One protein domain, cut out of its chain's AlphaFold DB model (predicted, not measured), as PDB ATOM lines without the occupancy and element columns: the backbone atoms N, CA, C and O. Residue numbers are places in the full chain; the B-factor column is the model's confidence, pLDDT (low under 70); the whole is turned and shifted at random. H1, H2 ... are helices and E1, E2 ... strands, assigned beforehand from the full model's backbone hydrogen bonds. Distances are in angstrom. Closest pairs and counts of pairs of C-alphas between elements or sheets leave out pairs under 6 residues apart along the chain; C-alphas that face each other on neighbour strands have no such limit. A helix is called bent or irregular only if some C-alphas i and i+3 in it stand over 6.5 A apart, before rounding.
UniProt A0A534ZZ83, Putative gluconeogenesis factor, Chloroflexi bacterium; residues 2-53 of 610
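Overview. This is residues 2 to 53 of the 610 residues of the protein "Putative gluconeogenesis factor" of Chloroflexi bacterium (UniProt A0A534ZZ83). A twisted three-stranded sheet makes the body, a hairpin of two long strands, E1 and E2, both sharply bent, with the short strand E3 alongside E2; the short helix H1 sits beside it at the sheet's level. After E3 the backbone folds back, residues 50 to 51 pairing antiparallel with residues 46 to 47 of E3. The printed part has 52 residues, with one named helix and three named strands in the order H1, E1, E2, E3; the sheet order is E1, E2, E3, antiparallel, and the class is mixed. It is compact, with a radius of gyration of the C-alphas of 10.4 A, yet elongated, spanning 31 by 17 by 14 A.

Arrangement. E1, residues 18 to 26, and E2, residues 29 to 37, are an antiparallel hairpin at 160 degrees, with N 21 and O 34 within hydrogen-bond range at 2.8 A. E1 bends by 79 degrees at residue 23, and E2 by 90 degrees at residue 32. E3, residues 43 to 47, forms a second hairpin with E2 at 170 degrees, N 35 and O 44 being 2.8 A apart; the three strands make a meander, each the antiparallel neighbour of the one before. H1, residues 3 to 8, is on the sheet at its level, with a height of 1.7 A; its closest C-alphas to E1 are Val 6 and Leu 18, 6.8 A apart. In H1, 0 of 2 O i to N i+4 pairs and 2 of 3 O i to N i+3 pairs are within range.

Along the chain. H1 begins at C-alpha 3 (47.674, 11.632, 45.739) and measures 10.2 A. E1 measures 20.9 A, E2 20.1 A and E3 12.9 A, ending at C-alpha 47 (50.277, 25.071, 42.345).

Size, cuts and confidence. The C-alphas farthest apart, Cys 14 and Gly 27, are 31.8 A apart. The printed part has no cut and no long link. No printed residue is under 70 in pLDDT.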
ATOM      1  N   LYS A   2      46.667  15.976  47.529       93.81
ATOM      2  CA  LYS A   2      46.837  14.622  48.052       93.81
ATOM      3  C   LYS A   2      46.780  13.616  46.894       93.81
ATOM      4  O   LYS A   2      45.895  13.755  46.046       93.81
ATOM      5  N   PRO A   3      47.676  12.614  46.828       92.25
ATOM      6  CA  PRO A   3      47.674  11.632  45.739       92.25
ATOM      7  C   PRO A   3      46.383  10.809  45.625       92.25
ATOM      8  O   PRO A   3      46.017  10.419  44.520       92.25
ATOM      9  N   SER A   4      45.657  10.596  46.731       92.25
ATOM     10  CA  SER A   4      44.368   9.883  46.733       92.25
ATOM     11  C   SER A   4      43.318  10.524  45.817       92.25
ATOM     12  O   SER A   4      42.488   9.816  45.252       92.25
ATOM     13  N   LEU A   5      43.410  11.837  45.569       94.88
ATOM     14  CA  LEU A   5      42.506  12.551  44.668       94.88
ATOM     15  C   LEU A   5      42.570  12.037  43.222       94.88
ATOM     16  O   LEU A   5      41.565  12.077  42.516       94.88
ATOM     17  N   VAL A   6      43.728  11.537  42.773       95.06
ATOM     18  CA  VAL A   6      43.961  11.121  41.378       95.06
ATOM     19  C   VAL A   6      42.947  10.070  40.914       95.06
ATOM     20  O   VAL A   6      42.491  10.122  39.772       95.06
ATOM     21  N   GLY A   7      42.523   9.167  41.805       93.44
ATOM     22  CA  GLY A   7      41.529   8.136  41.486       93.44
ATOM     23  C   GLY A   7      40.167   8.700  41.061       93.44
ATOM     24  O   GLY A   7      39.499   8.113  40.209       93.44
ATOM     25  N   LEU A   8      39.783   9.866  41.588       95.69
ATOM     26  CA  LEU A   8      38.511  10.534  41.296       95.69
ATOM     27  C   LEU A   8      38.585  11.475  40.087       95.69
ATOM     28  O   LEU A   8      37.542  11.882  39.566       95.69
ATOM     29  N   LEU A   9      39.791  11.818  39.628       97.31
ATOM     30  CA  LEU A   9      39.978  12.754  38.529       97.31
ATOM     31  C   LEU A   9      39.736  12.109  37.158       97.31
ATOM     32  O   LEU A   9      40.055  10.943  36.910       97.31
ATOM     33  N   ALA A  10      39.217  12.922  36.244       97.06
ATOM     34  CA  ALA A  10      39.117  12.631  34.820       97.06
ATOM     35  C   ALA A  10      39.443  13.894  34.015       97.06
ATOM     36  O   ALA A  10      39.138  15.009  34.436       97.06
ATOM     37  N   CYS A  11      40.057  13.739  32.847       96.19
ATOM     38  CA  CYS A  11      40.344  14.863  31.966       96.19
ATOM     39  C   CYS A  11      39.032  15.521  31.506       96.19
ATOM     40  O   CYS A  11      38.195  14.834  30.915       96.19
ATOM     41  N   PRO A  12      38.856  16.842  31.679       93.88
ATOM     42  CA  PRO A  12      37.629  17.523  31.267       93.88
ATOM     43  C   PRO A  12      37.431  17.547  29.741       93.88
ATOM     44  O   PRO A  12      36.305  17.704  29.277       93.88
ATOM     45  N   GLY A  13      38.503  17.382  28.957       91.50
ATOM     46  CA  GLY A  13      38.439  17.371  27.492       91.50
ATOM     47  C   GLY A  13      38.020  16.026  26.890       91.50
ATOM     48  O   GLY A  13      37.197  15.998  25.982       91.50
ATOM     49  N   CYS A  14      38.578  14.911  27.378       93.56
ATOM     50  CA  CYS A  14      38.366  13.582  26.777       93.56
ATOM     51  C   CYS A  14      37.881  12.493  27.750       93.56
ATOM     52  O   CYS A  14      37.659  11.361  27.333       93.56
ATOM     53  N   GLY A  15      37.754  12.791  29.046       93.75
ATOM     54  CA  GLY A  15      37.306  11.842  30.073       93.75
ATOM     55  C   GLY A  15      38.331  10.782  30.498       93.75
ATOM     56  O   GLY A  15      38.034   9.979  31.380       93.75
ATOM     57  N   SER A  16      39.533  10.766  29.907       95.81
ATOM     58  CA  SER A  16      40.602   9.818  30.267       95.81
ATOM     59  C   SER A  16      41.216  10.115  31.641       95.81
ATOM     60  O   SER A  16      41.012  11.191  32.203       95.81
ATOM     61  N   GLY A  17      41.986   9.167  32.184       95.56
ATOM     62  CA  GLY A  17      42.712   9.352  33.446       95.56
ATOM     63  C   GLY A  17      43.751  10.480  33.391       95.56
ATOM     64  O   GLY A  17      44.169  10.914  32.312       95.56
ATOM     65  N   LEU A  18      44.148  10.958  34.572       96.62
ATOM     66  CA  LEU A  18      45.206  11.948  34.749       96.62
ATOM     67  C   LEU A  18      46.326  11.352  35.599       96.62
ATOM     68  O   LEU A  18      46.055  10.824  36.674       96.62
ATOM     69  N   ASP A  19      47.565  11.503  35.146       95.75
ATOM     70  CA  ASP A  19      48.755  11.043  35.857       95.75
ATOM     71  C   ASP A  19      49.442  12.221  36.547       95.75
ATOM     72  O   ASP A  19      49.710  13.253  35.925       95.75
ATOM     73  N   LEU A  20      49.734  12.079  37.841       95.75
ATOM     74  CA  LEU A  20      50.382  13.116  38.643       95.75
ATOM     75  C   LEU A  20      51.908  13.036  38.520       95.75
ATOM     76  O   LEU A  20      52.519  12.020  38.844       95.75
ATOM     77  N   ARG A  21      52.530  14.149  38.133       94.38
ATOM     78  CA  ARG A  21      53.976  14.383  38.200       94.38
ATOM     79  C   ARG A  21      54.253  15.486  39.210       94.38
ATOM     80  O   ARG A  21      53.746  16.595  39.066       94.38
ATOM     81  N   VAL A  22      55.053  15.197  40.230       94.06
ATOM     82  CA  VAL A  22      55.310  16.131  41.336       94.06
ATOM     83  C   VAL A  22      56.718  16.695  41.227       94.06
ATOM     84  O   VAL A  22      57.669  15.937  41.059       94.06
ATOM     85  N   SER A  23      56.847  18.016  41.331       93.94
ATOM     86  CA  SER A  23      58.137  18.712  41.379       93.94
ATOM     87  C   SER A  23      58.518  19.149  42.794       93.94
ATOM     88  O   SER A  23      59.706  19.230  43.093       93.94
ATOM     89  N   ALA A  24      57.543  19.379  43.683       93.69
ATOM     90  CA  ALA A  24      57.796  19.673  45.093       93.69
ATOM     91  C   ALA A  24      56.748  19.040  46.018       93.69
ATOM     92  O   ALA A  24      55.545  19.110  45.756       93.69
ATOM     93  N   TRP A  25      57.210  18.484  47.137       93.88
ATOM     94  CA  TRP A  25      56.379  17.902  48.194       93.88
ATOM     95  C   TRP A  25      56.409  18.760  49.463       93.88
ATOM     96  O   TRP A  25      57.408  19.408  49.770       93.88
ATOM     97  N   SER A  26      55.328  18.712  50.240       90.19
ATOM     98  CA  SER A  26      55.296  19.126  51.645       90.19
ATOM     99  C   SER A  26      54.577  18.041  52.441       90.19
ATOM    100  O   SER A  26      53.369  17.847  52.293       90.19
ATOM    101  N   GLY A  27      55.339  17.273  53.226       88.25
ATOM    102  CA  GLY A  27      54.840  16.038  53.834       88.25
ATOM    103  C   GLY A  27      54.355  15.051  52.765       88.25
ATOM    104  O   GLY A  27      55.066  14.785  51.800       88.25
ATOM    105  N   ALA A  28      53.127  14.549  52.919       87.19
ATOM    106  CA  ALA A  28      52.478  13.648  51.962       87.19
ATOM    107  C   ALA A  28      51.716  14.375  50.829       87.19
ATOM    108  O   ALA A  28      51.019  13.734  50.041       87.19
ATOM    109  N   GLU A  29      51.807  15.707  50.739       91.12
ATOM    110  CA  GLU A  29      51.082  16.492  49.740       91.12
ATOM    111  C   GLU A  29      52.004  17.043  48.648       91.12
ATOM    112  O   GLU A  29      53.013  17.693  48.927       91.12
ATOM    113  N   ALA A  30      51.609  16.861  47.389       92.25
ATOM    114  CA  ALA A  30      52.247  17.501  46.246       92.25
ATOM    115  C   ALA A  30      51.930  19.003  46.267       92.25
ATOM    116  O   ALA A  30      50.761  19.376  46.126       92.25
ATOM    117  N   GLN A  31      52.934  19.855  46.475       93.50
ATOM    118  CA  GLN A  31      52.779  21.313  46.491       93.50
ATOM    119  C   GLN A  31      52.880  21.905  45.092       93.50
ATOM    120  O   GLN A  31      52.022  22.694  44.709       93.50
ATOM    121  N   GLU A  32      53.875  21.476  44.325       95.25
ATOM    122  CA  GLU A  32      54.091  21.915  42.947       95.25
ATOM    123  C   GLU A  32      54.195  20.692  42.033       95.25
ATOM    124  O   GLU A  32      54.727  19.645  42.426       95.25
ATOM    125  N   GLY A  33      53.674  20.802  40.815       94.62
ATOM    126  CA  GLY A  33      53.711  19.719  39.839       94.62
ATOM    127  C   GLY A  33      52.741  19.919  38.682       94.62
ATOM    128  O   GLY A  33      52.324  21.033  38.369       94.62
ATOM    129  N   GLY A  34      52.353  18.816  38.051       95.12
ATOM    130  CA  GLY A  34      51.375  18.807  36.975       95.12
ATOM    131  C   GLY A  34      50.659  17.469  36.847       95.12
ATOM    132  O   GLY A  34      51.192  16.416  37.186       95.12
ATOM    133  N   LEU A  35      49.436  17.527  36.345       96.81
ATOM    134  CA  LEU A  35      48.631  16.395  35.919       96.81
ATOM    135  C   LEU A  35      48.697  16.310  34.398       96.81
ATOM    136  O   LEU A  35      48.470  17.311  33.721       96.81
ATOM    137  N   THR A  36      48.985  15.134  33.851       96.94
ATOM    138  CA  THR A  36      49.003  14.903  32.400       96.94
ATOM    139  C   THR A  36      47.920  13.905  32.028       96.94
ATOM    140  O   THR A  36      47.788  12.858  32.654       96.94
ATOM    141  N   CYS A  37      47.124  14.225  31.015       96.56
ATOM    142  CA  CYS A  37      46.104  13.320  30.515       96.56
ATOM    143  C   CYS A  37      46.715  12.193  29.682       96.56
ATOM    144  O   CYS A  37      47.438  12.455  28.722       96.56
ATOM    145  N   SER A  38      46.338  10.952  29.984       94.00
ATOM    146  CA  SER A  38      46.788   9.771  29.240       94.00
ATOM    147  C   SER A  38      46.153   9.621  27.849       94.00
ATOM    148  O   SER A  38      46.692   8.904  27.014       94.00
ATOM    149  N   GLY A  39      45.029  10.299  27.581       94.19
ATOM    150  CA  GLY A  39      44.303  10.210  26.308       94.19
ATOM    151  C   GLY A  39      44.628  11.323  25.310       94.19
ATOM    152  O   GLY A  39      44.878  11.050  24.141       94.19
ATOM    153  N   CYS A  40      44.621  12.585  25.751       94.75
ATOM    154  CA  CYS A  40      44.833  13.745  24.871       94.75
ATOM    155  C   CYS A  40      46.114  14.538  25.165       94.75
ATOM    156  O   CYS A  40      46.294  15.617  24.607       94.75
ATOM    157  N   ALA A  41      46.974  14.044  26.065       92.62
ATOM    158  CA  ALA A  41      48.221  14.690  26.492       92.62
ATOM    159  C   ALA A  41      48.070  16.105  27.096       92.62
ATOM    160  O   ALA A  41      49.071  16.770  27.357       92.62
ATOM    161  N   ALA A  42      46.842  16.567  27.366       93.81
ATOM    162  CA  ALA A  42      46.599  17.844  28.028       93.81
ATOM    163  C   ALA A  42      47.253  17.882  29.418       93.81
ATOM    164  O   ALA A  42      47.158  16.916  30.182       93.81
ATOM    165  N   GLY A  43      47.906  18.999  29.740       94.44
ATOM    166  CA  GLY A  43      48.574  19.231  31.018       94.44
ATOM    167  C   GLY A  43      47.823  20.238  31.886       94.44
ATOM    168  O   GLY A  43      47.349  21.253  31.381       94.44
ATOM    169  N   TYR A  44      47.757  19.982  33.191       95.62
ATOM    170  CA  TYR A  44      47.121  20.857  34.178       95.62
ATOM    171  C   TYR A  44      48.065  21.068  35.366       95.62
ATOM    172  O   TYR A  44      48.488  20.085  35.973       95.62
ATOM    173  N   PRO A  45      48.436  22.307  35.719       95.94
ATOM    174  CA  PRO A  45      49.407  22.540  36.780       95.94
ATOM    175  C   PRO A  45      48.812  22.280  38.171       95.94
ATOM    176  O   PRO A  45      47.632  22.533  38.426       95.94
ATOM    177  N   VAL A  46      49.660  21.824  39.090       95.75
ATOM    178  CA  VAL A  46      49.400  21.806  40.533       95.75
ATOM    179  C   VAL A  46      50.244  22.910  41.145       95.75
ATOM    180  O   VAL A  46      51.463  22.858  41.030       95.75
ATOM    181  N   VAL A  47      49.599  23.899  41.767       93.19
ATOM    182  CA  VAL A  47      50.277  25.071  42.345       93.19
ATOM    183  C   VAL A  47      49.797  25.277  43.768       93.19
ATOM    184  O   VAL A  47      48.582  25.391  43.987       93.19
ATOM    185  N   ARG A  48      50.727  25.361  44.727       90.56
ATOM    186  CA  ARG A  48      50.437  25.434  46.174       90.56
ATOM    187  C   ARG A  48      49.428  24.381  46.630       90.56
ATOM    188  O   ARG A  48      48.477  24.657  47.355       90.56
ATOM    189  N   GLY A  49      49.592  23.171  46.116       90.94
ATOM    190  CA  GLY A  49      48.768  22.034  46.470       90.94
ATOM    191  C   GLY A  49      47.372  21.994  45.850       90.94
ATOM    192  O   GLY A  49      46.641  21.050  46.157       90.94
ATOM    193  N   VAL A  50      47.027  22.919  44.952       95.75
ATOM    194  CA  VAL A  50      45.734  22.950  44.255       95.75
ATOM    195  C   VAL A  50      45.939  22.660  42.758       95.75
ATOM    196  O   VAL A  50      46.630  23.433  42.089       95.75
ATOM    197  N   PRO A  51      45.363  21.576  42.200       96.50
ATOM    198  CA  PRO A  51      45.317  21.364  40.756       96.50
ATOM    199  C   PRO A  51      44.388  22.382  40.080       96.50
ATOM    200  O   PRO A  51      43.284  22.648  40.570       96.50
ATOM    201  N   ARG A  52      44.825  22.949  38.948       95.31
ATOM    202  CA  ARG A  52      44.113  24.026  38.241       95.31
ATOM    203  C   ARG A  52      43.734  23.628  36.819       95.31
ATOM    204  O   ARG A  52      44.595  23.348  35.993       95.31
ATOM    205  N   PHE A  53      42.435  23.666  36.534       94.88
ATOM    206  CA  PHE A  53      41.828  23.278  35.255       94.88
ATOM    207  C   PHE A  53      41.203  24.459  34.499       94.88
ATOM    208  O   PHE A  53      40.439  24.259  33.558       94.88
TER     209      PHE A  53